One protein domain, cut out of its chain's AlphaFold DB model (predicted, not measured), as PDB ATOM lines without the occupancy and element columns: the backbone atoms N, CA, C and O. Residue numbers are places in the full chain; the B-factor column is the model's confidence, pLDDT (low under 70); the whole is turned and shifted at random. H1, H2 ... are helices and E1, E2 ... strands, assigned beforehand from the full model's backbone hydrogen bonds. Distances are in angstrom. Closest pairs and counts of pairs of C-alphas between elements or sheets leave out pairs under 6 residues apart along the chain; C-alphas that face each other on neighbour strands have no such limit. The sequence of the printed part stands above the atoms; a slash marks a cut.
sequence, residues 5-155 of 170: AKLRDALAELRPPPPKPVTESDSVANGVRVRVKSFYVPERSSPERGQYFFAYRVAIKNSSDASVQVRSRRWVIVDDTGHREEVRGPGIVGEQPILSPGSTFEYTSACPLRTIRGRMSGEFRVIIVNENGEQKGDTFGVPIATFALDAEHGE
ATOM      1  N   ALA A   5      -1.601 -41.170  -1.775       54.56
ATOM      2  CA  ALA A   5      -0.861 -40.092  -1.128       54.56
ATOM      3  C   ALA A   5      -0.504 -38.948  -2.099       54.56
ATOM      4  O   ALA A   5      -0.725 -37.788  -1.772       54.56
ATOM      5  N   LYS A   6      -0.068 -39.246  -3.332       58.47
ATOM      6  CA  LYS A   6       0.179 -38.214  -4.362       58.47
ATOM      7  C   LYS A   6      -1.095 -37.455  -4.730       58.47
ATOM      8  O   LYS A   6      -1.054 -36.258  -4.995       58.47
ATOM      9  N   LEU A   7      -2.234 -38.151  -4.747       61.94
ATOM     10  CA  LEU A   7      -3.534 -37.539  -5.037       61.94
ATOM     11  C   LEU A   7      -4.018 -36.658  -3.877       61.94
ATOM     12  O   LEU A   7      -4.611 -35.617  -4.135       61.94
ATOM     13  N   ARG A   8      -3.733 -37.026  -2.620       60.84
ATOM     14  CA  ARG A   8      -3.994 -36.169  -1.453       60.84
ATOM     15  C   ARG A   8      -3.294 -34.819  -1.597       60.84
ATOM     16  O   ARG A   8      -3.953 -33.790  -1.470       60.84
ATOM     17  N   ASP A   9      -1.994 -34.831  -1.880       59.16
ATOM     18  CA  ASP A   9      -1.194 -33.603  -1.956       59.16
ATOM     19  C   ASP A   9      -1.683 -32.712  -3.111       59.16
ATOM     20  O   ASP A   9      -1.950 -31.528  -2.922       59.16
ATOM     21  N   ALA A  10      -1.970 -33.314  -4.271       60.94
ATOM     22  CA  ALA A  10      -2.531 -32.613  -5.426       60.94
ATOM     23  C   ALA A  10      -3.933 -32.009  -5.190       60.94
ATOM     24  O   ALA A  10      -4.314 -31.083  -5.908       60.94
ATOM     25  N   LEU A  11      -4.710 -32.542  -4.238       62.94
ATOM     26  CA  LEU A  11      -6.030 -32.027  -3.854       62.94
ATOM     27  C   LEU A  11      -5.949 -30.937  -2.784       62.94
ATOM     28  O   LEU A  11      -6.787 -30.039  -2.778       62.94
ATOM     29  N   ALA A  12      -4.952 -30.996  -1.899       60.59
ATOM     30  CA  ALA A  12      -4.703 -29.958  -0.900       60.59
ATOM     31  C   ALA A  12      -4.293 -28.618  -1.539       60.59
ATOM     32  O   ALA A  12      -4.531 -27.556  -0.967       60.59
ATOM     33  N   GLU A  13      -3.713 -28.666  -2.740       60.66
ATOM     34  CA  GLU A  13      -3.305 -27.493  -3.517       60.66
ATOM     35  C   GLU A  13      -4.436 -26.861  -4.350       60.66
ATOM     36  O   GLU A  13      -4.236 -25.787  -4.924       60.66
ATOM     37  N   LEU A  14      -5.626 -27.474  -4.424       56.28
ATOM     38  CA  LEU A  14      -6.737 -26.918  -5.203       56.28
ATOM     39  C   LEU A  14      -7.218 -25.584  -4.610       56.28
ATOM     40  O   LEU A  14      -7.644 -25.498  -3.455       56.28
ATOM     41  N   ARG A  15      -7.170 -24.536  -5.437       51.41
ATOM     42  CA  ARG A  15      -7.802 -23.236  -5.194       51.41
ATOM     43  C   ARG A  15      -8.648 -22.873  -6.420       51.41
ATOM     44  O   ARG A  15      -8.071 -22.813  -7.505       51.41
ATOM     45  N   PRO A  16      -9.954 -22.578  -6.268       58.06
ATOM     46  CA  PRO A  16     -10.748 -22.548  -5.028       58.06
ATOM     47  C   PRO A  16     -10.964 -23.948  -4.410       58.06
ATOM     48  O   PRO A  16     -10.676 -24.950  -5.062       58.06
ATOM     49  N   PRO A  17     -11.429 -24.045  -3.144       52.66
ATOM     50  CA  PRO A  17     -11.788 -25.334  -2.559       52.66
ATOM     51  C   PRO A  17     -12.813 -26.055  -3.446       52.66
ATOM     52  O   PRO A  17     -13.639 -25.388  -4.079       52.66
ATOM     53  N   PRO A  18     -12.784 -27.399  -3.479       55.12
ATOM     54  CA  PRO A  18     -13.676 -28.171  -4.328       55.12
ATOM     55  C   PRO A  18     -15.145 -27.813  -4.050       55.12
ATOM     56  O   PRO A  18     -15.491 -27.466  -2.912       55.12
ATOM     57  N   PRO A  19     -16.013 -27.887  -5.075       60.94
ATOM     58  CA  PRO A  19     -17.428 -27.562  -4.939       60.94
ATOM     59  C   PRO A  19     -18.095 -28.387  -3.828       60.94
ATOM     60  O   PRO A  19     -17.562 -29.401  -3.364       60.94
ATOM     61  N   LYS A  20     -19.283 -27.942  -3.383       58.47
ATOM     62  CA  LYS A  20     -20.073 -28.661  -2.366       58.47
ATOM     63  C   LYS A  20     -20.147 -30.156  -2.718       58.47
ATOM     64  O   LYS A  20     -20.305 -30.469  -3.898       58.47
ATOM     65  N   PRO A  21     -20.054 -31.058  -1.720       59.12
ATOM     66  CA  PRO A  21     -20.108 -32.486  -1.978       59.12
ATOM     67  C   PRO A  21     -21.357 -32.811  -2.779       59.12
ATOM     68  O   PRO A  21     -22.462 -32.434  -2.387       59.12
ATOM     69  N   VAL A  22     -21.150 -33.487  -3.898       70.56
ATOM     70  CA  VAL A  22     -22.222 -33.855  -4.816       70.56
ATOM     71  C   VAL A  22     -22.996 -35.036  -4.248       70.56
ATOM     72  O   VAL A  22     -24.217 -35.097  -4.356       70.56
ATOM     73  N   THR A  23     -22.291 -35.956  -3.587       85.31
ATOM     74  CA  THR A  23     -22.911 -37.107  -2.938       85.31
ATOM     75  C   THR A  23     -22.240 -37.403  -1.607       85.31
ATOM     76  O   THR A  23     -21.067 -37.073  -1.382       85.31
ATOM     77  N   GLU A  24     -22.992 -38.044  -0.720       93.25
ATOM     78  CA  GLU A  24     -22.484 -38.546   0.544       93.25
ATOM     79  C   GLU A  24     -22.979 -39.962   0.820       93.25
ATOM     80  O   GLU A  24     -24.014 -40.395   0.318       93.25
ATOM     81  N   SER A  25     -22.211 -40.688   1.623       96.44
ATOM     82  CA  SER A  25     -22.621 -41.968   2.184       96.44
ATOM     83  C   SER A  25     -22.239 -42.050   3.652       96.44
ATOM     84  O   SER A  25     -21.308 -41.382   4.118       96.44
ATOM     85  N   ASP A  26     -22.975 -42.881   4.380       97.31
ATOM     86  CA  ASP A  26     -22.794 -43.105   5.803       97.31
ATOM     87  C   ASP A  26     -23.066 -44.570   6.128       97.31
ATOM     88  O   ASP A  26     -24.032 -45.161   5.646       97.31
ATOM     89  N   SER A  27     -22.193 -45.166   6.925       98.00
ATOM     90  CA  SER A  27     -22.294 -46.560   7.336       98.00
ATOM     91  C   SER A  27     -21.649 -46.756   8.695       98.00
ATOM     92  O   SER A  27     -20.692 -46.067   9.047       98.00
ATOM     93  N   VAL A  28     -22.176 -47.703   9.467       97.88
ATOM     94  CA  VAL A  28     -21.674 -48.043  10.799       97.88
ATOM     95  C   VAL A  28     -21.607 -49.556  10.931       97.88
ATOM     96  O   VAL A  28     -22.566 -50.244  10.590       97.88
ATOM     97  N   ALA A  29     -20.500 -50.063  11.468       97.75
ATOM     98  CA  ALA A  29     -20.382 -51.440  11.931       97.75
ATOM     99  C   ALA A  29     -19.502 -51.484  13.182       97.75
ATOM    100  O   ALA A  29     -18.456 -50.838  13.229       97.75
ATOM    101  N   ASN A  30     -19.935 -52.229  14.201       96.50
ATOM    102  CA  ASN A  30     -19.201 -52.440  15.455       96.50
ATOM    103  C   ASN A  30     -18.701 -51.132  16.105       96.50
ATOM    104  O   ASN A  30     -17.561 -51.032  16.550       96.50
ATOM    105  N   GLY A  31     -19.540 -50.091  16.100       96.94
ATOM    106  CA  GLY A  31     -19.201 -48.774  16.651       96.94
ATOM    107  C   GLY A  31     -18.259 -47.929  15.785       96.94
ATOM    108  O   GLY A  31     -18.055 -46.757  16.090       96.94
ATOM    109  N   VAL A  32     -17.734 -48.450  14.674       98.25
ATOM    110  CA  VAL A  32     -16.928 -47.687  13.714       98.25
ATOM    111  C   VAL A  32     -17.837 -47.135  12.618       98.25
ATOM    112  O   VAL A  32     -18.495 -47.890  11.903       98.25
ATOM    113  N   ARG A  33     -17.881 -45.806  12.481       98.44
ATOM    114  CA  ARG A  33     -18.667 -45.089  11.466       98.44
ATOM    115  C   ARG A  33     -17.768 -44.605  10.342       98.44
ATOM    116  O   ARG A  33     -16.778 -43.927  10.603       98.44
ATOM    117  N   VAL A  34     -18.148 -44.883   9.102       98.31
ATOM    118  CA  VAL A  34     -17.479 -44.390   7.898       98.31
ATOM    119  C   VAL A  34     -18.431 -43.468   7.157       98.31
ATOM    120  O   VAL A  34     -19.516 -43.882   6.752       98.31
ATOM    121  N   ARG A  35     -18.004 -42.220   6.966       97.69
ATOM    122  CA  ARG A  35     -18.688 -41.234   6.129       97.69
ATOM    123  C   ARG A  35     -17.828 -40.887   4.934       97.69
ATOM    124  O   ARG A  35     -16.643 -40.610   5.105       97.69
ATOM    125  N   VAL A  36     -18.425 -40.851   3.750       96.38
ATOM    126  CA  VAL A  36     -17.737 -40.430   2.529       96.38
ATOM    127  C   VAL A  36     -18.474 -39.268   1.898       96.38
ATOM    128  O   VAL A  36     -19.699 -39.251   1.875       96.38
ATOM    129  N   LYS A  37     -17.719 -38.301   1.387       93.06
ATOM    130  CA  LYS A  37     -18.209 -37.170   0.601       93.06
ATOM    131  C   LYS A  37     -17.437 -37.119  -0.705       93.06
ATOM    132  O   LYS A  37     -16.213 -37.038  -0.642       93.06
ATOM    133  N   SER A  38     -18.114 -37.165  -1.850       92.00
ATOM    134  CA  SER A  38     -17.480 -37.082  -3.173       92.00
ATOM    135  C   SER A  38     -17.743 -35.739  -3.853       92.00
ATOM    136  O   SER A  38     -18.746 -35.072  -3.590       92.00
ATOM    137  N   PHE A  39     -16.816 -35.327  -4.712       88.75
ATOM    138  CA  PHE A  39     -16.863 -34.081  -5.465       88.75
ATOM    139  C   PHE A  39     -16.164 -34.249  -6.817       88.75
ATOM    140  O   PHE A  39     -15.126 -34.903  -6.925       88.75
ATOM    141  N   TYR A  40     -16.752 -33.660  -7.854       89.56
ATOM    142  CA  TYR A  40     -16.132 -33.529  -9.169       89.56
ATOM    143  C   TYR A  40     -15.086 -32.406  -9.140       89.56
ATOM    144  O   TYR A  40     -15.288 -31.398  -8.460       89.56
ATOM    145  N   VAL A  41     -13.967 -32.590  -9.844       88.81
ATOM    146  CA  VAL A  41     -12.852 -31.631  -9.907       88.81
ATOM    147  C   VAL A  41     -12.684 -31.156 -11.355       88.81
ATOM    148  O   VAL A  41     -11.935 -31.784 -12.117       88.81
ATOM    149  N   PRO A  42     -13.375 -30.074 -11.768       87.62
ATOM    150  CA  PRO A  42     -13.318 -29.559 -13.135       87.62
ATOM    151  C   PRO A  42     -11.893 -29.243 -13.603       87.62
ATOM    152  O   PRO A  42     -11.523 -29.578 -14.720       87.62
ATOM    153  N   GLU A  43     -11.051 -28.688 -12.729       86.69
ATOM    154  CA  GLU A  43      -9.690 -28.229 -13.048       86.69
ATOM    155  C   GLU A  43      -8.720 -29.372 -13.387       86.69
ATOM    156  O   GLU A  43      -7.656 -29.150 -13.965       86.69
ATOM    157  N   ARG A  44      -9.062 -30.605 -13.000       86.12
ATOM    158  CA  ARG A  44      -8.295 -31.826 -13.298       86.12
ATOM    159  C   ARG A  44      -9.006 -32.718 -14.319       86.12
ATOM    160  O   ARG A  44      -8.536 -33.825 -14.575       86.12
ATOM    161  N   SER A  45     -10.125 -32.252 -14.870       88.06
ATOM    162  CA  SER A  45     -10.963 -32.995 -15.805       88.06
ATOM    163  C   SER A  45     -10.872 -32.409 -17.212       88.06
ATOM    164  O   SER A  45     -10.665 -31.216 -17.398       88.06
ATOM    165  N   SER A  46     -11.066 -33.273 -18.203       92.19
ATOM    166  CA  SER A  46     -11.179 -32.933 -19.621       92.19
ATOM    167  C   SER A  46     -12.379 -33.690 -20.200       92.19
ATOM    168  O   SER A  46     -12.196 -34.772 -20.777       92.19
ATOM    169  N   PRO A  47     -13.618 -33.183 -20.027       91.88
ATOM    170  CA  PRO A  47     -14.820 -33.814 -20.575       91.88
ATOM    171  C   PRO A  47     -14.737 -34.054 -22.087       91.88
ATOM    172  O   PRO A  47     -15.155 -35.100 -22.574       91.88
ATOM    173  N   GLU A  48     -14.101 -33.145 -22.827       92.62
ATOM    174  CA  GLU A  48     -13.849 -33.251 -24.266       92.62
ATOM    175  C   GLU A  48     -12.934 -34.429 -24.644       92.62
ATOM    176  O   GLU A  48     -12.924 -34.872 -25.790       92.62
ATOM    177  N   ARG A  49     -12.178 -34.960 -23.675       92.69
ATOM    178  CA  ARG A  49     -11.326 -36.152 -23.812       92.69
ATOM    179  C   ARG A  49     -11.891 -37.371 -23.078       92.69
ATOM    180  O   ARG A  49     -11.190 -38.379 -22.972       92.69
ATOM    181  N   GLY A  50     -13.108 -37.275 -22.537       91.50
ATOM    182  CA  GLY A  50     -13.720 -38.314 -21.709       91.50
ATOM    183  C   GLY A  50     -12.925 -38.611 -20.437       91.50
ATOM    184  O   GLY A  50     -12.800 -39.771 -20.057       91.50
ATOM    185  N   GLN A  51     -12.311 -37.601 -19.815       93.44
ATOM    186  CA  GLN A  51     -11.527 -37.750 -18.585       93.44
ATOM    187  C   GLN A  51     -12.198 -36.970 -17.460       93.44
ATOM    188  O   GLN A  51     -12.239 -35.742 -17.497       93.44
ATOM    189  N   TYR A  52     -12.692 -37.681 -16.451       91.81
ATOM    190  CA  TYR A  52     -13.419 -37.098 -15.328       91.81
ATOM    191  C   TYR A  52     -12.687 -37.411 -14.035       91.81
ATOM    192  O   TYR A  52     -12.434 -38.571 -13.713       91.81
ATOM    193  N   PHE A  53     -12.321 -36.374 -13.296       91.38
ATOM    194  CA  PHE A  53     -11.579 -36.508 -12.059       91.38
ATOM    195  C   PHE A  53     -12.502 -36.259 -10.875       91.38
ATOM    196  O   PHE A  53     -13.043 -35.165 -10.702       91.38
ATOM    197  N   PHE A  54     -12.663 -37.279 -10.041       91.56
ATOM    198  CA  PHE A  54     -13.419 -37.176  -8.805       91.56
ATOM    199  C   PHE A  54     -12.485 -37.257  -7.622       91.56
ATOM    200  O   PHE A  54     -11.548 -38.053  -7.605       91.56
ATOM    201  N   ALA A  55     -12.784 -36.483  -6.596       90.94
ATOM    202  CA  ALA A  55     -12.143 -36.597  -5.311       90.94
ATOM    203  C   ALA A  55     -13.167 -36.913  -4.231       90.94
ATOM    204  O   ALA A  55     -14.364 -36.669  -4.371       90.94
ATOM    205  N   TYR A  56     -12.697 -37.557  -3.173       91.56
ATOM    206  CA  TYR A  56     -13.548 -37.989  -2.086       91.56
ATOM    207  C   TYR A  56     -12.826 -37.866  -0.753       91.56
ATOM    208  O   TYR A  56     -11.647 -38.198  -0.624       91.56
ATOM    209  N   ARG A  57     -13.565 -37.392   0.250       92.25
ATOM    210  CA  ARG A  57     -13.129 -37.306   1.640       92.25
ATOM    211  C   ARG A  57     -13.805 -38.400   2.443       92.25
ATOM    212  O   ARG A  57     -15.032 -38.479   2.457       92.25
ATOM    213  N   VAL A  58     -13.011 -39.208   3.129       94.38
ATOM    214  CA  VAL A  58     -13.483 -40.262   4.027       94.38
ATOM    215  C   VAL A  58     -13.191 -39.847   5.462       94.38
ATOM    216  O   VAL A  58     -12.068 -39.462   5.773       94.38
ATOM    217  N   ALA A  59     -14.193 -39.955   6.328       96.00
ATOM    218  CA  ALA A  59     -14.065 -39.790   7.768       96.00
ATOM    219  C   ALA A  59     -14.421 -41.105   8.463       96.00
ATOM    220  O   ALA A  59     -15.536 -41.610   8.315       96.00
ATOM    221  N   ILE A  60     -13.474 -41.645   9.226       97.88
ATOM    222  CA  ILE A  60     -13.615 -42.871  10.009       97.88
ATOM    223  C   ILE A  60     -13.650 -42.461  11.471       97.88
ATOM    224  O   ILE A  60     -12.649 -41.992  12.004       97.88
ATOM    225  N   LYS A  61     -14.803 -42.608  12.115       98.38
ATOM    226  CA  LYS A  61     -14.983 -42.293  13.530       98.38
ATOM    227  C   LYS A  61     -15.103 -43.579  14.328       98.38
ATOM    228  O   LYS A  61     -16.016 -44.367  14.081       98.38
ATOM    229  N   ASN A  62     -14.244 -43.742  15.323       98.25
ATOM    230  CA  ASN A  62     -14.424 -44.777  16.322       98.25
ATOM    231  C   ASN A  62     -15.395 -44.281  17.405       98.25
ATOM    232  O   ASN A  62     -15.099 -43.336  18.129       98.25
ATOM    233  N   SER A  63     -16.573 -44.890  17.489       97.38
ATOM    234  CA  SER A  63     -17.573 -44.638  18.538       97.38
ATOM    235  C   SER A  63     -17.779 -45.861  19.438       97.38
ATOM    236  O   SER A  63     -18.758 -45.892  20.179       97.38
ATOM    237  N   SER A  64     -16.906 -46.872  19.349       95.62
ATOM    238  CA  SER A  64     -16.865 -47.970  20.315       95.62
ATOM    239  C   SER A  64     -16.080 -47.560  21.566       95.62
ATOM    240  O   SER A  64     -15.515 -46.467  21.646       95.62
ATOM    241  N   ASP A  65     -16.067 -48.449  22.551       95.50
ATOM    242  CA  ASP A  65     -15.323 -48.346  23.806       95.50
ATOM    243  C   ASP A  65     -13.888 -48.902  23.716       95.50
ATOM    244  O   ASP A  65     -13.107 -48.743  24.653       95.50
ATOM    245  N   ALA A  66     -13.513 -49.507  22.587       95.44
ATOM    246  CA  ALA A  66     -12.201 -50.104  22.367       95.44
ATOM    247  C   ALA A  66     -11.391 -49.349  21.308       95.44
ATOM    248  O   ALA A  66     -11.940 -48.827  20.337       95.44
ATOM    249  N   SER A  67     -10.064 -49.339  21.443       96.88
ATOM    250  CA  SER A  67      -9.177 -48.859  20.382       96.88
ATOM    251  C   SER A  67      -9.201 -49.811  19.186       96.88
ATOM    252  O   SER A  67      -9.121 -51.032  19.337       96.88
ATOM    253  N   VAL A  68      -9.284 -49.249  17.981       97.62
ATOM    254  CA  VAL A  68      -9.341 -50.020  16.733       97.62
ATOM    255  C   VAL A  68      -8.242 -49.598  15.771       97.62
ATOM    256  O   VAL A  68      -7.866 -48.430  15.737       97.62
ATOM    257  N   GLN A  69      -7.747 -50.519  14.949       97.56
ATOM    258  CA  GLN A  69      -6.774 -50.212  13.903       97.56
ATOM    259  C   GLN A  69      -7.291 -50.611  12.528       97.56
ATOM    260  O   GLN A  69      -7.707 -51.755  12.323       97.56
ATOM    261  N   VAL A  70      -7.204 -49.697  11.558       96.94
ATOM    262  CA  VAL A  70      -7.528 -50.023  10.166       96.94
ATOM    263  C   VAL A  70      -6.325 -50.674   9.489       96.94
ATOM    264  O   VAL A  70      -5.277 -50.055   9.316       96.94
ATOM    265  N   ARG A  71      -6.475 -51.936   9.077       95.56
ATOM    266  CA  ARG A  71      -5.379 -52.749   8.523       95.56
ATOM    267  C   ARG A  71      -5.329 -52.767   7.011       95.56
ATOM    268  O   ARG A  71      -4.246 -52.822   6.433       95.56
ATOM    269  N   SER A  72      -6.479 -52.760   6.350       95.38
ATOM    270  CA  SER A  72      -6.544 -52.788   4.888       95.38
ATOM    271  C   SER A  72      -7.865 -52.242   4.378       95.38
ATOM    272  O   SER A  72      -8.832 -52.113   5.130       95.38
ATOM    273  N   ARG A  73      -7.891 -51.946   3.082       96.00
ATOM    274  CA  ARG A  73      -9.067 -51.465   2.367       96.00
ATOM    275  C   ARG A  73      -9.323 -52.312   1.130       96.00
ATOM    276  O   ARG A  73      -8.384 -52.772   0.473       96.00
ATOM    277  N   ARG A  74     -10.597 -52.446   0.788       96.38
ATOM    278  CA  ARG A  74     -11.074 -52.922  -0.505       96.38
ATOM    279  C   ARG A  74     -12.041 -51.888  -1.058       96.38
ATOM    280  O   ARG A  74     -13.009 -51.545  -0.391       96.38
ATOM    281  N   TRP A  75     -11.797 -51.454  -2.282       96.62
ATOM    282  CA  TRP A  75     -12.686 -50.607  -3.061       96.62
ATOM    283  C   TRP A  75     -13.244 -51.391  -4.236       96.62
ATOM    284  O   TRP A  75     -12.531 -52.170  -4.861       96.62
ATOM    285  N   VAL A  76     -14.510 -51.156  -4.533       97.75
ATOM    286  CA  VAL A  76     -15.202 -51.586  -5.740       97.75
ATOM    287  C   VAL A  76     -15.638 -50.323  -6.459       97.75
ATOM    288  O   VAL A  76     -16.349 -49.500  -5.885       97.75
ATOM    289  N   ILE A  77     -15.204 -50.180  -7.703       97.12
ATOM    290  CA  ILE A  77     -15.488 -49.036  -8.563       97.12
ATOM    291  C   ILE A  77     -16.283 -49.576  -9.742       97.12
ATOM    292  O   ILE A  77     -15.889 -50.570 -10.349       97.12
ATOM    293  N   VAL A  78     -17.427 -48.966 -10.034       97.06
ATOM    294  CA  VAL A  78     -18.256 -49.320 -11.189       97.06
ATOM    295  C   VAL A  78     -18.544 -48.046 -11.960       97.06
ATOM    296  O   VAL A  78     -19.116 -47.117 -11.391       97.06
ATOM    297  N   ASP A  79     -18.137 -47.999 -13.222       94.50
ATOM    298  CA  ASP A  79     -18.452 -46.879 -14.107       94.50
ATOM    299  C   ASP A  79     -19.821 -47.058 -14.790       94.50
ATOM    300  O   ASP A  79     -20.450 -48.116 -14.694       94.50
ATOM    301  N   ASP A  80     -20.303 -46.017 -15.472       91.38
ATOM    302  CA  ASP A  80     -21.612 -46.030 -16.145       91.38
ATOM    303  C   ASP A  80     -21.715 -47.018 -17.313       91.38
ATOM    304  O   ASP A  80     -22.819 -47.340 -17.750       91.38
ATOM    305  N   THR A  81     -20.592 -47.541 -17.816       93.12
ATOM    306  CA  THR A  81     -20.615 -48.611 -18.827       93.12
ATOM    307  C   THR A  81     -20.824 -49.993 -18.206       93.12
ATOM    308  O   THR A  81     -20.972 -50.984 -18.917       93.12
ATOM    309  N   GLY A  82     -20.846 -50.072 -16.871       92.00
ATOM    310  CA  GLY A  82     -20.907 -51.316 -16.114       92.00
ATOM    311  C   GLY A  82     -19.543 -51.976 -15.923       92.00
ATOM    312  O   GLY A  82     -19.474 -53.046 -15.309       92.00
ATOM    313  N   HIS A  83     -18.455 -51.360 -16.396       94.88
ATOM    314  CA  HIS A  83     -17.116 -51.864 -16.137       94.88
ATOM    315  C   HIS A  83     -16.800 -51.736 -14.642       94.88
ATOM    316  O   HIS A  83     -17.035 -50.707 -14.003       94.88
ATOM    317  N   ARG A  84     -16.300 -52.837 -14.074       96.38
ATOM    318  CA  ARG A  84     -16.057 -53.000 -12.643       96.38
ATOM    319  C   ARG A  84     -14.577 -53.206 -12.384       96.38
ATOM    320  O   ARG A  84     -13.984 -54.159 -12.875       96.38
ATOM    321  N   GLU A  85     -14.038 -52.385 -11.501       94.69
ATOM    322  CA  GLU A  85     -12.681 -52.506 -10.998       94.69
ATOM    323  C   GLU A  85     -12.676 -52.732  -9.484       94.69
ATOM    324  O   GLU A  85     -13.531 -52.236  -8.746       94.69
ATOM    325  N   GLU A  86     -11.701 -53.502  -9.009       95.31
ATOM    326  CA  GLU A  86     -11.505 -53.760  -7.593       95.31
ATOM    327  C   GLU A  86     -10.079 -53.415  -7.174       95.31
ATOM    328  O   GLU A  86      -9.110 -53.929  -7.728       95.31
ATOM    329  N   VAL A  87      -9.955 -52.573  -6.151       92.56
ATOM    330  CA  VAL A  87      -8.664 -52.119  -5.634       92.56
ATOM    331  C   VAL A  87      -8.520 -52.579  -4.195       92.56
ATOM    332  O   VAL A  87      -9.337 -52.252  -3.335       92.56
ATOM    333  N   ARG A  88      -7.454 -53.322  -3.909       93.25
ATOM    334  CA  ARG A  88      -7.110 -53.781  -2.560       93.25
ATOM    335  C   ARG A  88      -5.745 -53.250  -2.169       93.25
ATOM    336  O   ARG A  88      -4.854 -53.151  -3.005       93.25
ATOM    337  N   GLY A  89      -5.574 -52.930  -0.894       89.62
ATOM    338  CA  GLY A  89      -4.269 -52.518  -0.400       89.62
ATOM    339  C   GLY A  89      -4.181 -52.461   1.120       89.62
ATOM    340  O   GLY A  89      -5.210 -52.355   1.798       89.62
ATOM    341  N   PRO A  90      -2.952 -52.520   1.659       89.12
ATOM    342  CA  PRO A  90      -2.714 -52.336   3.079       89.12
ATOM    343  C   PRO A  90      -3.025 -50.896   3.487       89.12
ATOM    344  O   PRO A  90      -2.778 -49.949   2.733       89.12
ATOM    345  N   GLY A  91      -3.575 -50.758   4.689       87.75
ATOM    346  CA  GLY A  91      -3.881 -49.486   5.321       87.75
ATOM    347  C   GLY A  91      -4.790 -48.569   4.506       87.75
ATOM    348  O   GLY A  91      -5.576 -48.997   3.651       87.75
ATOM    349  N   ILE A  92      -4.641 -47.279   4.770       83.31
ATOM    350  CA  ILE A  92      -5.307 -46.154   4.136       83.31
ATOM    351  C   ILE A  92      -4.222 -45.130   3.810       83.31
ATOM    352  O   ILE A  92      -3.490 -44.728   4.700       83.31
ATOM    353  N   VAL A  93      -4.095 -44.737   2.539       77.50
ATOM    354  CA  VAL A  93      -3.101 -43.740   2.071       77.50
ATOM    355  C   VAL A  93      -1.652 -43.982   2.537       77.50
ATOM    356  O   VAL A  93      -0.883 -43.042   2.680       77.50
ATOM    357  N   GLY A  94      -1.264 -45.246   2.742       80.50
ATOM    358  CA  GLY A  94       0.077 -45.624   3.212       80.50
ATOM    359  C   GLY A  94       0.203 -45.782   4.731       80.50
ATOM    360  O   GLY A  94       1.236 -46.239   5.206       80.50
ATOM    361  N   GLU A  95      -0.857 -45.493   5.487       85.38
ATOM    362  CA  GLU A  95      -0.883 -45.545   6.951       85.38
ATOM    363  C   GLU A  95      -1.839 -46.632   7.469       85.38
ATOM    364  O   GLU A  95      -2.798 -47.013   6.798       85.38
ATOM    365  N   GLN A  96      -1.615 -47.138   8.684       92.31
ATOM    366  CA  GLN A  96      -2.545 -48.037   9.387       92.31
ATOM    367  C   GLN A  96      -2.997 -47.380  10.696       92.31
ATOM    368  O   GLN A  96      -2.468 -47.720  11.760       92.31
ATOM    369  N   PRO A  97      -3.925 -46.408  10.630       94.06
ATOM    370  CA  PRO A  97      -4.251 -45.569  11.772       94.06
ATOM    371  C   PRO A  97      -4.882 -46.385  12.900       94.06
ATOM    372  O   PRO A  97      -5.755 -47.227  12.659       94.06
ATOM    373  N   ILE A  98      -4.448 -46.096  14.128       96.62
ATOM    374  CA  ILE A  98      -5.090 -46.543  15.365       96.62
ATOM    375  C   ILE A  98      -6.014 -45.418  15.836       96.62
ATOM    376  O   ILE A  98      -5.591 -44.271  15.963       96.62
ATOM    377  N   LEU A  99      -7.280 -45.742  16.076       97.06
ATOM    378  CA  LEU A  99      -8.301 -44.819  16.542       97.06
ATOM    379  C   LEU A  99      -8.730 -45.222  17.952       97.06
ATOM    380  O   LEU A  99      -9.409 -46.235  18.134       97.06
ATOM    381  N   SER A 100      -8.385 -44.397  18.937       97.38
ATOM    382  CA  SER A 100      -8.942 -44.491  20.290       97.38
ATOM    383  C   SER A 100     -10.458 -44.239  20.292       97.38
ATOM    384  O   SER A 100     -10.978 -43.636  19.344       97.38
ATOM    385  N   PRO A 101     -11.182 -44.658  21.344       97.81
ATOM    386  CA  PRO A 101     -12.589 -44.313  21.529       97.81
ATOM    387  C   PRO A 101     -12.853 -42.812  21.352       97.81
ATOM    388  O   PRO A 101     -12.167 -41.972  21.930       97.81
ATOM    389  N   GLY A 102     -13.837 -42.465  20.521       97.56
ATOM    390  CA  GLY A 102     -14.219 -41.083  20.208       97.56
ATOM    391  C   GLY A 102     -13.395 -40.408  19.103       97.56
ATOM    392  O   GLY A 102     -13.864 -39.421  18.524       97.56
ATOM    393  N   SER A 103     -12.217 -40.937  18.760       97.88
ATOM    394  CA  SER A 103     -11.318 -40.341  17.767       97.88
ATOM    395  C   SER A 103     -11.832 -40.495  16.335       97.88
ATOM    396  O   SER A 103     -12.566 -41.428  15.992       97.88
ATOM    397  N   THR A 104     -11.423 -39.565  15.472       97.25
ATOM    398  CA  THR A 104     -11.737 -39.578  14.038       97.25
ATOM    399  C   THR A 104     -10.456 -39.480  13.219       97.25
ATOM    400  O   THR A 104      -9.612 -38.635  13.497       97.25
ATOM    401  N   PHE A 105     -10.336 -40.330  12.202       94.69
ATOM    402  CA  PHE A 105      -9.314 -40.239  11.163       94.69
ATOM    403  C   PHE A 105      -9.969 -39.778   9.860       94.69
ATOM    404  O   PHE A 105     -10.965 -40.367   9.428       94.69
ATOM    405  N   GLU A 106      -9.420 -38.745   9.226       92.31
ATOM    406  CA  GLU A 106      -9.920 -38.225   7.953       92.31
ATOM    407  C   GLU A 106      -8.826 -38.237   6.891       92.31
ATOM    408  O   GLU A 106      -7.674 -37.908   7.164       92.31
ATOM    409  N   TYR A 107      -9.195 -38.586   5.661       87.62
ATOM    410  CA  TYR A 107      -8.300 -38.465   4.517       87.62
ATOM    411  C   TYR A 107      -9.070 -38.128   3.246       87.62
ATOM    412  O   TYR A 107     -10.268 -38.394   3.121       87.62
ATOM    413  N   THR A 108      -8.342 -37.585   2.278       86.00
ATOM    414  CA  THR A 108      -8.856 -37.255   0.953       86.00
ATOM    415  C   THR A 108      -8.076 -38.037  -0.100       86.00
ATOM    416  O   THR A 108      -6.860 -38.189   0.006       86.00
ATOM    417  N   SER A 109      -8.771 -38.551  -1.112       89.00
ATOM    418  CA  SER A 109      -8.162 -39.217  -2.265       89.00
ATOM    419  C   SER A 109      -8.984 -38.966  -3.533       89.00
ATOM    420  O   SER A 109      -9.936 -38.187  -3.500       89.00
ATOM    421  N   ALA A 110      -8.605 -39.588  -4.650       90.25
ATOM    422  CA  ALA A 110      -9.254 -39.384  -5.941       90.25
ATOM    423  C   ALA A 110      -9.475 -40.678  -6.726       90.25
ATOM    424  O   ALA A 110      -8.768 -41.669  -6.552       90.25
ATOM    425  N   CYS A 111     -10.461 -40.626  -7.615       92.25
ATOM    426  CA  CYS A 111     -10.826 -41.672  -8.553       92.25
ATOM    427  C   CYS A 111     -11.039 -41.033  -9.938       92.25
ATOM    428  O   CYS A 111     -12.054 -40.365 -10.150       92.25
ATOM    429  N   PRO A 112     -10.083 -41.173 -10.872       92.19
ATOM    430  CA  PRO A 112     -10.309 -40.796 -12.260       92.19
ATOM    431  C   PRO A 112     -11.207 -41.833 -12.952       92.19
ATOM    432  O   PRO A 112     -10.971 -43.033 -12.826       92.19
ATOM    433  N   LEU A 113     -12.192 -41.371 -13.722       93.62
ATOM    434  CA  LEU A 113     -13.076 -42.190 -14.552       93.62
ATOM    435  C   LEU A 113     -13.052 -41.737 -16.015       93.62
ATOM    436  O   LEU A 113     -12.663 -40.613 -16.341       93.62
ATOM    437  N   ARG A 114     -13.511 -42.631 -16.899       93.56
ATOM    438  CA  ARG A 114     -13.752 -42.340 -18.324       93.56
ATOM    439  C   ARG A 114     -15.205 -41.986 -18.652       93.56
ATOM    440  O   ARG A 114     -15.556 -41.792 -19.810       93.56
ATOM    441  N   THR A 115     -16.048 -41.920 -17.631       93.31
ATOM    442  CA  THR A 115     -17.489 -41.687 -17.719       93.31
ATOM    443  C   THR A 115     -17.886 -40.515 -16.830       93.31
ATOM    444  O   THR A 115     -17.232 -40.243 -15.821       93.31
ATOM    445  N   ILE A 116     -18.979 -39.840 -17.198       93.38
ATOM    446  CA  ILE A 116     -19.538 -38.705 -16.443       93.38
ATOM    447  C   ILE A 116     -20.065 -39.105 -15.064       93.38
ATOM    448  O   ILE A 116     -20.076 -38.273 -14.157       93.38
ATOM    449  N   ARG A 117     -20.488 -40.364 -14.896       94.38
ATOM    450  CA  ARG A 117     -20.838 -40.917 -13.595       94.38
ATOM    451  C   ARG A 117     -20.238 -42.296 -13.366       94.38
ATOM    452  O   ARG A 117     -19.699 -42.956 -14.258       94.38
ATOM    453  N   GLY A 118     -20.296 -42.689 -12.108       95.75
ATOM    454  CA  GLY A 118     -19.952 -44.005 -11.616       95.75
ATOM    455  C   GLY A 118     -20.325 -44.110 -10.147       95.75
ATOM    456  O   GLY A 118     -20.962 -43.230  -9.562       95.75
ATOM    457  N   ARG A 119     -19.914 -45.195  -9.513       96.69
ATOM    458  CA  ARG A 119     -20.137 -45.417  -8.088       96.69
ATOM    459  C   ARG A 119     -18.974 -46.151  -7.467       96.69
ATOM    460  O   ARG A 119     -18.331 -46.988  -8.100       96.69
ATOM    461  N   MET A 120     -18.753 -45.860  -6.197       97.62
ATOM    462  CA  MET A 120     -17.762 -46.538  -5.382       97.62
ATOM    463  C   MET A 120     -18.417 -47.099  -4.132       97.62
ATOM    464  O   MET A 120     -19.309 -46.492  -3.544       97.62
ATOM    465  N   SER A 121     -17.950 -48.266  -3.718       98.31
ATOM    466  CA  SER A 121     -18.265 -48.881  -2.433       98.31
ATOM    467  C   SER A 121     -17.070 -49.693  -1.963       98.31
ATOM    468  O   SER A 121     -16.076 -49.832  -2.681       98.31
ATOM    469  N   GLY A 122     -17.115 -50.221  -0.748       97.88
ATOM    470  CA  GLY A 122     -15.961 -50.938  -0.243       97.88
ATOM    471  C   GLY A 122     -16.113 -51.461   1.164       97.88
ATOM    472  O   GLY A 122     -17.210 -51.565   1.703       97.88
ATOM    473  N   GLU A 123     -14.971 -51.798   1.743       98.25
ATOM    474  CA  GLU A 123     -14.857 -52.276   3.110       98.25
ATOM    475  C   GLU A 123     -13.458 -51.966   3.655       98.25
ATOM    476  O   GLU A 123     -12.448 -52.153   2.965       98.25
ATOM    477  N   PHE A 124     -13.396 -51.533   4.911       98.00
ATOM    478  CA  PHE A 124     -12.174 -51.554   5.705       98.00
ATOM    479  C   PHE A 124     -12.114 -52.831   6.534       98.00
ATOM    480  O   PHE A 124     -13.091 -53.193   7.185       98.00
ATOM    481  N   ARG A 125     -10.945 -53.476   6.582       97.81
ATOM    482  CA  ARG A 125     -10.675 -54.489   7.609       97.81
ATOM    483  C   ARG A 125     -10.076 -53.824   8.830       97.81
ATOM    484  O   ARG A 125      -9.038 -53.160   8.728       97.81
ATOM    485  N   VAL A 126     -10.715 -54.050   9.964       97.69
ATOM    486  CA  VAL A 126     -10.406 -53.424  11.244       97.69
ATOM    487  C   VAL A 126     -10.121 -54.506  12.276       97.69
ATOM    488  O   VAL A 126     -10.737 -55.568  12.244       97.69
ATOM    489  N   ILE A 127      -9.177 -54.241  13.174       97.19
ATOM    490  CA  ILE A 127      -8.893 -55.093  14.332       97.19
ATOM    491  C   ILE A 127      -9.042 -54.297  15.627       97.19
ATOM    492  O   ILE A 127      -8.830 -53.083  15.633       97.19
ATOM    493  N   ILE A 128      -9.350 -54.985  16.723       96.81
ATOM    494  CA  ILE A 128      -9.287 -54.411  18.072       96.81
ATOM    495  C   ILE A 128      -7.850 -54.503  18.586       96.81
ATOM    496  O   ILE A 128      -7.249 -55.582  18.543       96.81
ATOM    497  N   VAL A 129      -7.314 -53.394  19.101       96.75
ATOM    498  CA  VAL A 129      -5.947 -53.318  19.634       96.75
ATOM    499  C   VAL A 129      -5.912 -52.865  21.093       96.75
ATOM    500  O   VAL A 129      -6.824 -52.188  21.568       96.75
ATOM    501  N   ASN A 130      -4.860 -53.253  21.812       93.81
ATOM    502  CA  ASN A 130      -4.536 -52.706  23.130       93.81
ATOM    503  C   ASN A 130      -3.790 -51.358  23.011       93.81
ATOM    504  O   ASN A 130      -3.559 -50.847  21.914       93.81
ATOM    505  N   GLU A 131      -3.399 -50.784  24.151       86.19
ATOM    506  CA  GLU A 131      -2.663 -49.510  24.233       86.19
ATOM    507  C   GLU A 131      -1.296 -49.547  23.528       86.19
ATOM    508  O   GLU A 131      -0.827 -48.520  23.045       86.19
ATOM    509  N   ASN A 132      -0.699 -50.735  23.395       88.81
ATOM    510  CA  ASN A 132       0.575 -50.952  22.706       88.81
ATOM    511  C   ASN A 132       0.403 -51.184  21.191       88.81
ATOM    512  O   ASN A 132       1.387 -51.392  20.483       88.81
ATOM    513  N   GLY A 133      -0.834 -51.174  20.678       88.00
ATOM    514  CA  GLY A 133      -1.141 -51.435  19.267       88.00
ATOM    515  C   GLY A 133      -1.144 -52.918  18.876       88.00
ATOM    516  O   GLY A 133      -1.219 -53.248  17.690       88.00
ATOM    517  N   GLU A 134      -1.091 -53.828  19.848       92.19
ATOM    518  CA  GLU A 134      -1.164 -55.269  19.613       92.19
ATOM    519  C   GLU A 134      -2.619 -55.715  19.500       92.19
ATOM    520  O   GLU A 134      -3.499 -55.208  20.199       92.19
ATOM    521  N   GLN A 135      -2.884 -56.692  18.634       93.56
ATOM    522  CA  GLN A 135      -4.231 -57.215  18.452       93.56
ATOM    523  C   GLN A 135      -4.713 -57.924  19.725       93.56
ATOM    524  O   GLN A 135      -4.084 -58.869  20.190       93.56
ATOM    525  N   LYS A 136      -5.858 -57.485  20.258       90.69
ATOM    526  CA  LYS A 136      -6.474 -58.049  21.472       90.69
ATOM    527  C   LYS A 136      -7.800 -58.767  21.195       90.69
ATOM    528  O   LYS A 136      -8.286 -59.503  22.047       90.69
ATOM    529  N   GLY A 137      -8.395 -58.557  20.023       83.75
ATOM    530  CA  GLY A 137      -9.705 -59.115  19.694       83.75
ATOM    531  C   GLY A 137      -9.894 -59.403  18.213       83.75
ATOM    532  O   GLY A 137      -8.934 -59.503  17.441       83.75
ATOM    533  N   ASP A 138     -11.161 -59.534  17.836       89.06
ATOM    534  CA  ASP A 138     -11.553 -59.979  16.507       89.06
ATOM    535  C   ASP A 138     -11.206 -58.974  15.408       89.06
ATOM    536  O   ASP A 138     -11.103 -57.758  15.606       89.06
ATOM    537  N   THR A 139     -11.042 -59.528  14.209       95.00
ATOM    538  CA  THR A 139     -11.018 -58.763  12.966       95.00
ATOM    539  C   THR A 139     -12.433 -58.674  12.419       95.00
ATOM    540  O   THR A 139     -13.117 -59.690  12.314       95.00
ATOM    541  N   PHE A 140     -12.860 -57.486  12.005       97.31
ATOM    542  CA  PHE A 140     -14.174 -57.283  11.406       97.31
ATOM    543  C   PHE A 140     -14.116 -56.356  10.190       97.31
ATOM    544  O   PHE A 140     -13.182 -55.569  10.007       97.31
ATOM    545  N   GLY A 141     -15.124 -56.496   9.332       97.75
ATOM    546  CA  GLY A 141     -15.351 -55.616   8.194       97.75
ATOM    547  C   GLY A 141     -16.171 -54.402   8.613       97.75
ATOM    548  O   GLY A 141     -17.182 -54.535   9.301       97.75
ATOM    549  N   VAL A 142     -15.743 -53.219   8.183       98.31
ATOM    550  CA  VAL A 142     -16.541 -51.996   8.263       98.31
ATOM    551  C   VAL A 142     -16.896 -51.592   6.840       98.31
ATOM    552  O   VAL A 142     -15.989 -51.240   6.076       98.31
ATOM    553  N   PRO A 143     -18.177 -51.675   6.444       98.31
ATOM    554  CA  PRO A 143     -18.573 -51.363   5.087       98.31
ATOM    555  C   PRO A 143     -18.324 -49.887   4.796       98.31
ATOM    556  O   PRO A 143     -18.412 -49.030   5.671       98.31
ATOM    557  N   ILE A 144     -18.039 -49.607   3.534       98.25
ATOM    558  CA  ILE A 144     -18.109 -48.273   2.961       98.25
ATOM    559  C   ILE A 144     -19.353 -48.287   2.083       98.25
ATOM    560  O   ILE A 144     -19.362 -48.933   1.027       98.25
ATOM    561  N   ALA A 145     -20.416 -47.636   2.560       98.06
ATOM    562  CA  ALA A 145     -21.669 -47.530   1.822       98.06
ATOM    563  C   ALA A 145     -21.437 -46.963   0.412       98.06
ATOM    564  O   ALA A 145     -20.498 -46.206   0.165       98.06
ATOM    565  N   THR A 146     -22.292 -47.367  -0.527       97.25
ATOM    566  CA  THR A 146     -22.156 -46.919  -1.915       97.25
ATOM    567  C   THR A 146     -22.381 -45.413  -1.991       97.25
ATOM    568  O   THR A 146     -23.392 -44.921  -1.495       97.25
ATOM    569  N   PHE A 147     -21.467 -44.701  -2.643       95.38
ATOM    570  CA  PHE A 147     -21.630 -43.298  -3.016       95.38
ATOM    571  C   PHE A 147     -21.415 -43.133  -4.516       95.38
ATOM    572  O   PHE A 147     -20.713 -43.927  -5.153       95.38
ATOM    573  N   ALA A 148     -22.038 -42.104  -5.082       94.69
ATOM    574  CA  ALA A 148     -21.925 -41.814  -6.499       94.69
ATOM    575  C   ALA A 148     -20.740 -40.879  -6.785       94.69
ATOM    576  O   ALA A 148     -20.311 -40.060  -5.968       94.69
ATOM    577  N   LEU A 149     -20.186 -41.039  -7.974       93.94
ATOM    578  CA  LEU A 149     -19.275 -40.111  -8.616       93.94
ATOM    579  C   LEU A 149     -20.096 -39.495  -9.740       93.94
ATOM    580  O   LEU A 149     -20.569 -40.238 -10.591       93.94
ATOM    581  N   ASP A 150     -20.357 -38.193  -9.699       91.62
ATOM    582  CA  ASP A 150     -21.278 -37.553 -10.641       91.62
ATOM    583  C   ASP A 150     -20.772 -36.159 -11.017       91.62
ATOM    584  O   ASP A 150     -20.585 -35.300 -10.150       91.62
ATOM    585  N   ALA A 151     -20.489 -35.967 -12.306       87.25
ATOM    586  CA  ALA A 151     -20.007 -34.706 -12.852       87.25
ATOM    587  C   ALA A 151     -21.140 -33.708 -13.155       87.25
ATOM    588  O   ALA A 151     -20.901 -32.503 -13.135       87.25
ATOM    589  N   GLU A 152     -22.379 -34.158 -13.383       77.06
ATOM    590  CA  GLU A 152     -23.473 -33.277 -13.824       77.06
ATOM    591  C   GLU A 152     -23.978 -32.348 -12.714       77.06
ATOM    592  O   GLU A 152     -24.368 -31.209 -12.960       77.06
ATOM    593  N   HIS A 153     -23.916 -32.790 -11.461       59.88
ATOM    594  CA  HIS A 153     -24.290 -31.968 -10.308       59.88
ATOM    595  C   HIS A 153     -23.207 -30.937  -9.915       59.88
ATOM    596  O   HIS A 153     -23.450 -30.101  -9.041       59.88
ATOM    597  N   GLY A 154     -22.029 -30.967 -10.556       50.50
ATOM    598  CA  GLY A 154     -20.962 -29.967 -10.408       50.50
ATOM    599  C   GLY A 154     -21.111 -28.742 -11.326       50.50
ATOM    600  O   GLY A 154     -20.500 -27.708 -11.069       50.50
ATOM    601  N   GLU A 155     -21.969 -28.822 -12.348       45.16
ATOM    602  CA  GLU A 155     -22.149 -27.829 -13.423       45.16
ATOM    603  C   GLU A 155     -23.077 -26.651 -13.046       45.16
ATOM    604  O   GLU A 155     -23.734 -26.047 -13.892       45.16
TER     605      GLU A 155
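What this domain is: This is residues 5 to 155 of the 170 residues of the protein "Hypothetical protein" of Pycnococcus provasolii (UniProt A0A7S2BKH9). Two twisted four-stranded sheets lie face to face as an elongated sandwich, drawn together where E8 comes close to E1 and E2, and open between E5 and E6. The link from E5 to E6 runs past this open side, and H1 lies outside, over E6. The printed part has 151 residues, with one named helix followed by eight named strands, H1 and then E1 to E8; the class is mostly strand. The sheets run E1 E2 E3 E6 and E5 E4 E7 E8, both antiparallel. The whole is compact, with a radius of gyration of the C-alphas of 16.1 A and spans of 53 by 33 by 23 A.

Where its parts are: Find C-alpha 5 at (-0.861, -40.092, -1.128); there H1 begins, residues 5 to 12, 10.8 A long. E1, residues 23 to 29, starts at C-alpha 23, (-22.911, -37.107, -2.938). Next come E2, residues 32 to 40, and E3, residues 52 to 62, 32.6 A. E4, residues 68 to 79, spans 32.3 A and bends by 59 degrees at residue 71. Then read E5, residues 84 to 90, E6, residues 104 to 113, and E7, residues 117 to 129, 38.5 A. E8, residues 135 to 150, spans 39.0 A, bends by 72 degrees at residue 138 and ends at C-alpha 150, (-21.278, -37.553, -10.641).

How they stand to each other: Start with E1, E2 and E3, a meander, each strand the antiparallel neighbour of the one before. Look for N 27 and O 34, 3.0 A, in the hairpin E1 and E2, and N 35 and O 59, 2.9 A, in the hairpin E2 and E3. E6 is the antiparallel neighbour of E3, with N 56 and O 109 within hydrogen-bond range at 2.9 A. H1 is on this sheet, over E6, at a height of 6.2 A; its closest C-alphas to E6 are those of Arg 8 and Ser 109, 5.2 A. It only just stands up from the sheet, rising 41 degrees. Every O i to N i+4 pair of H1 is within hydrogen-bond range. In the other sheet, find N 75 and O 87, 2.8 A, in the hairpin E4 and E5; N 76 and O 121, 2.8 A, between E4 and E7; and N 124 and O 142, 2.9 A, in the hairpin E7 and E8. The closest C-alphas of E1 and E8 are those of Ala 29 and Val 142, 5.3 A. E5 and E6 are apart.

The domain as a whole: The C-alphas farthest apart, those of Glu 48 and Lys 136, are 52.5 A from each other. The printed part has no cut. The links E2 to E3 and E5 to E6 are long; in the latter, residues 98 to 99 pair antiparallel with residues 68 to 69 of E4. The mean pLDDT of the printed part is 88.7; look for values under 70 at residues 5 to 21 and 153 to 155.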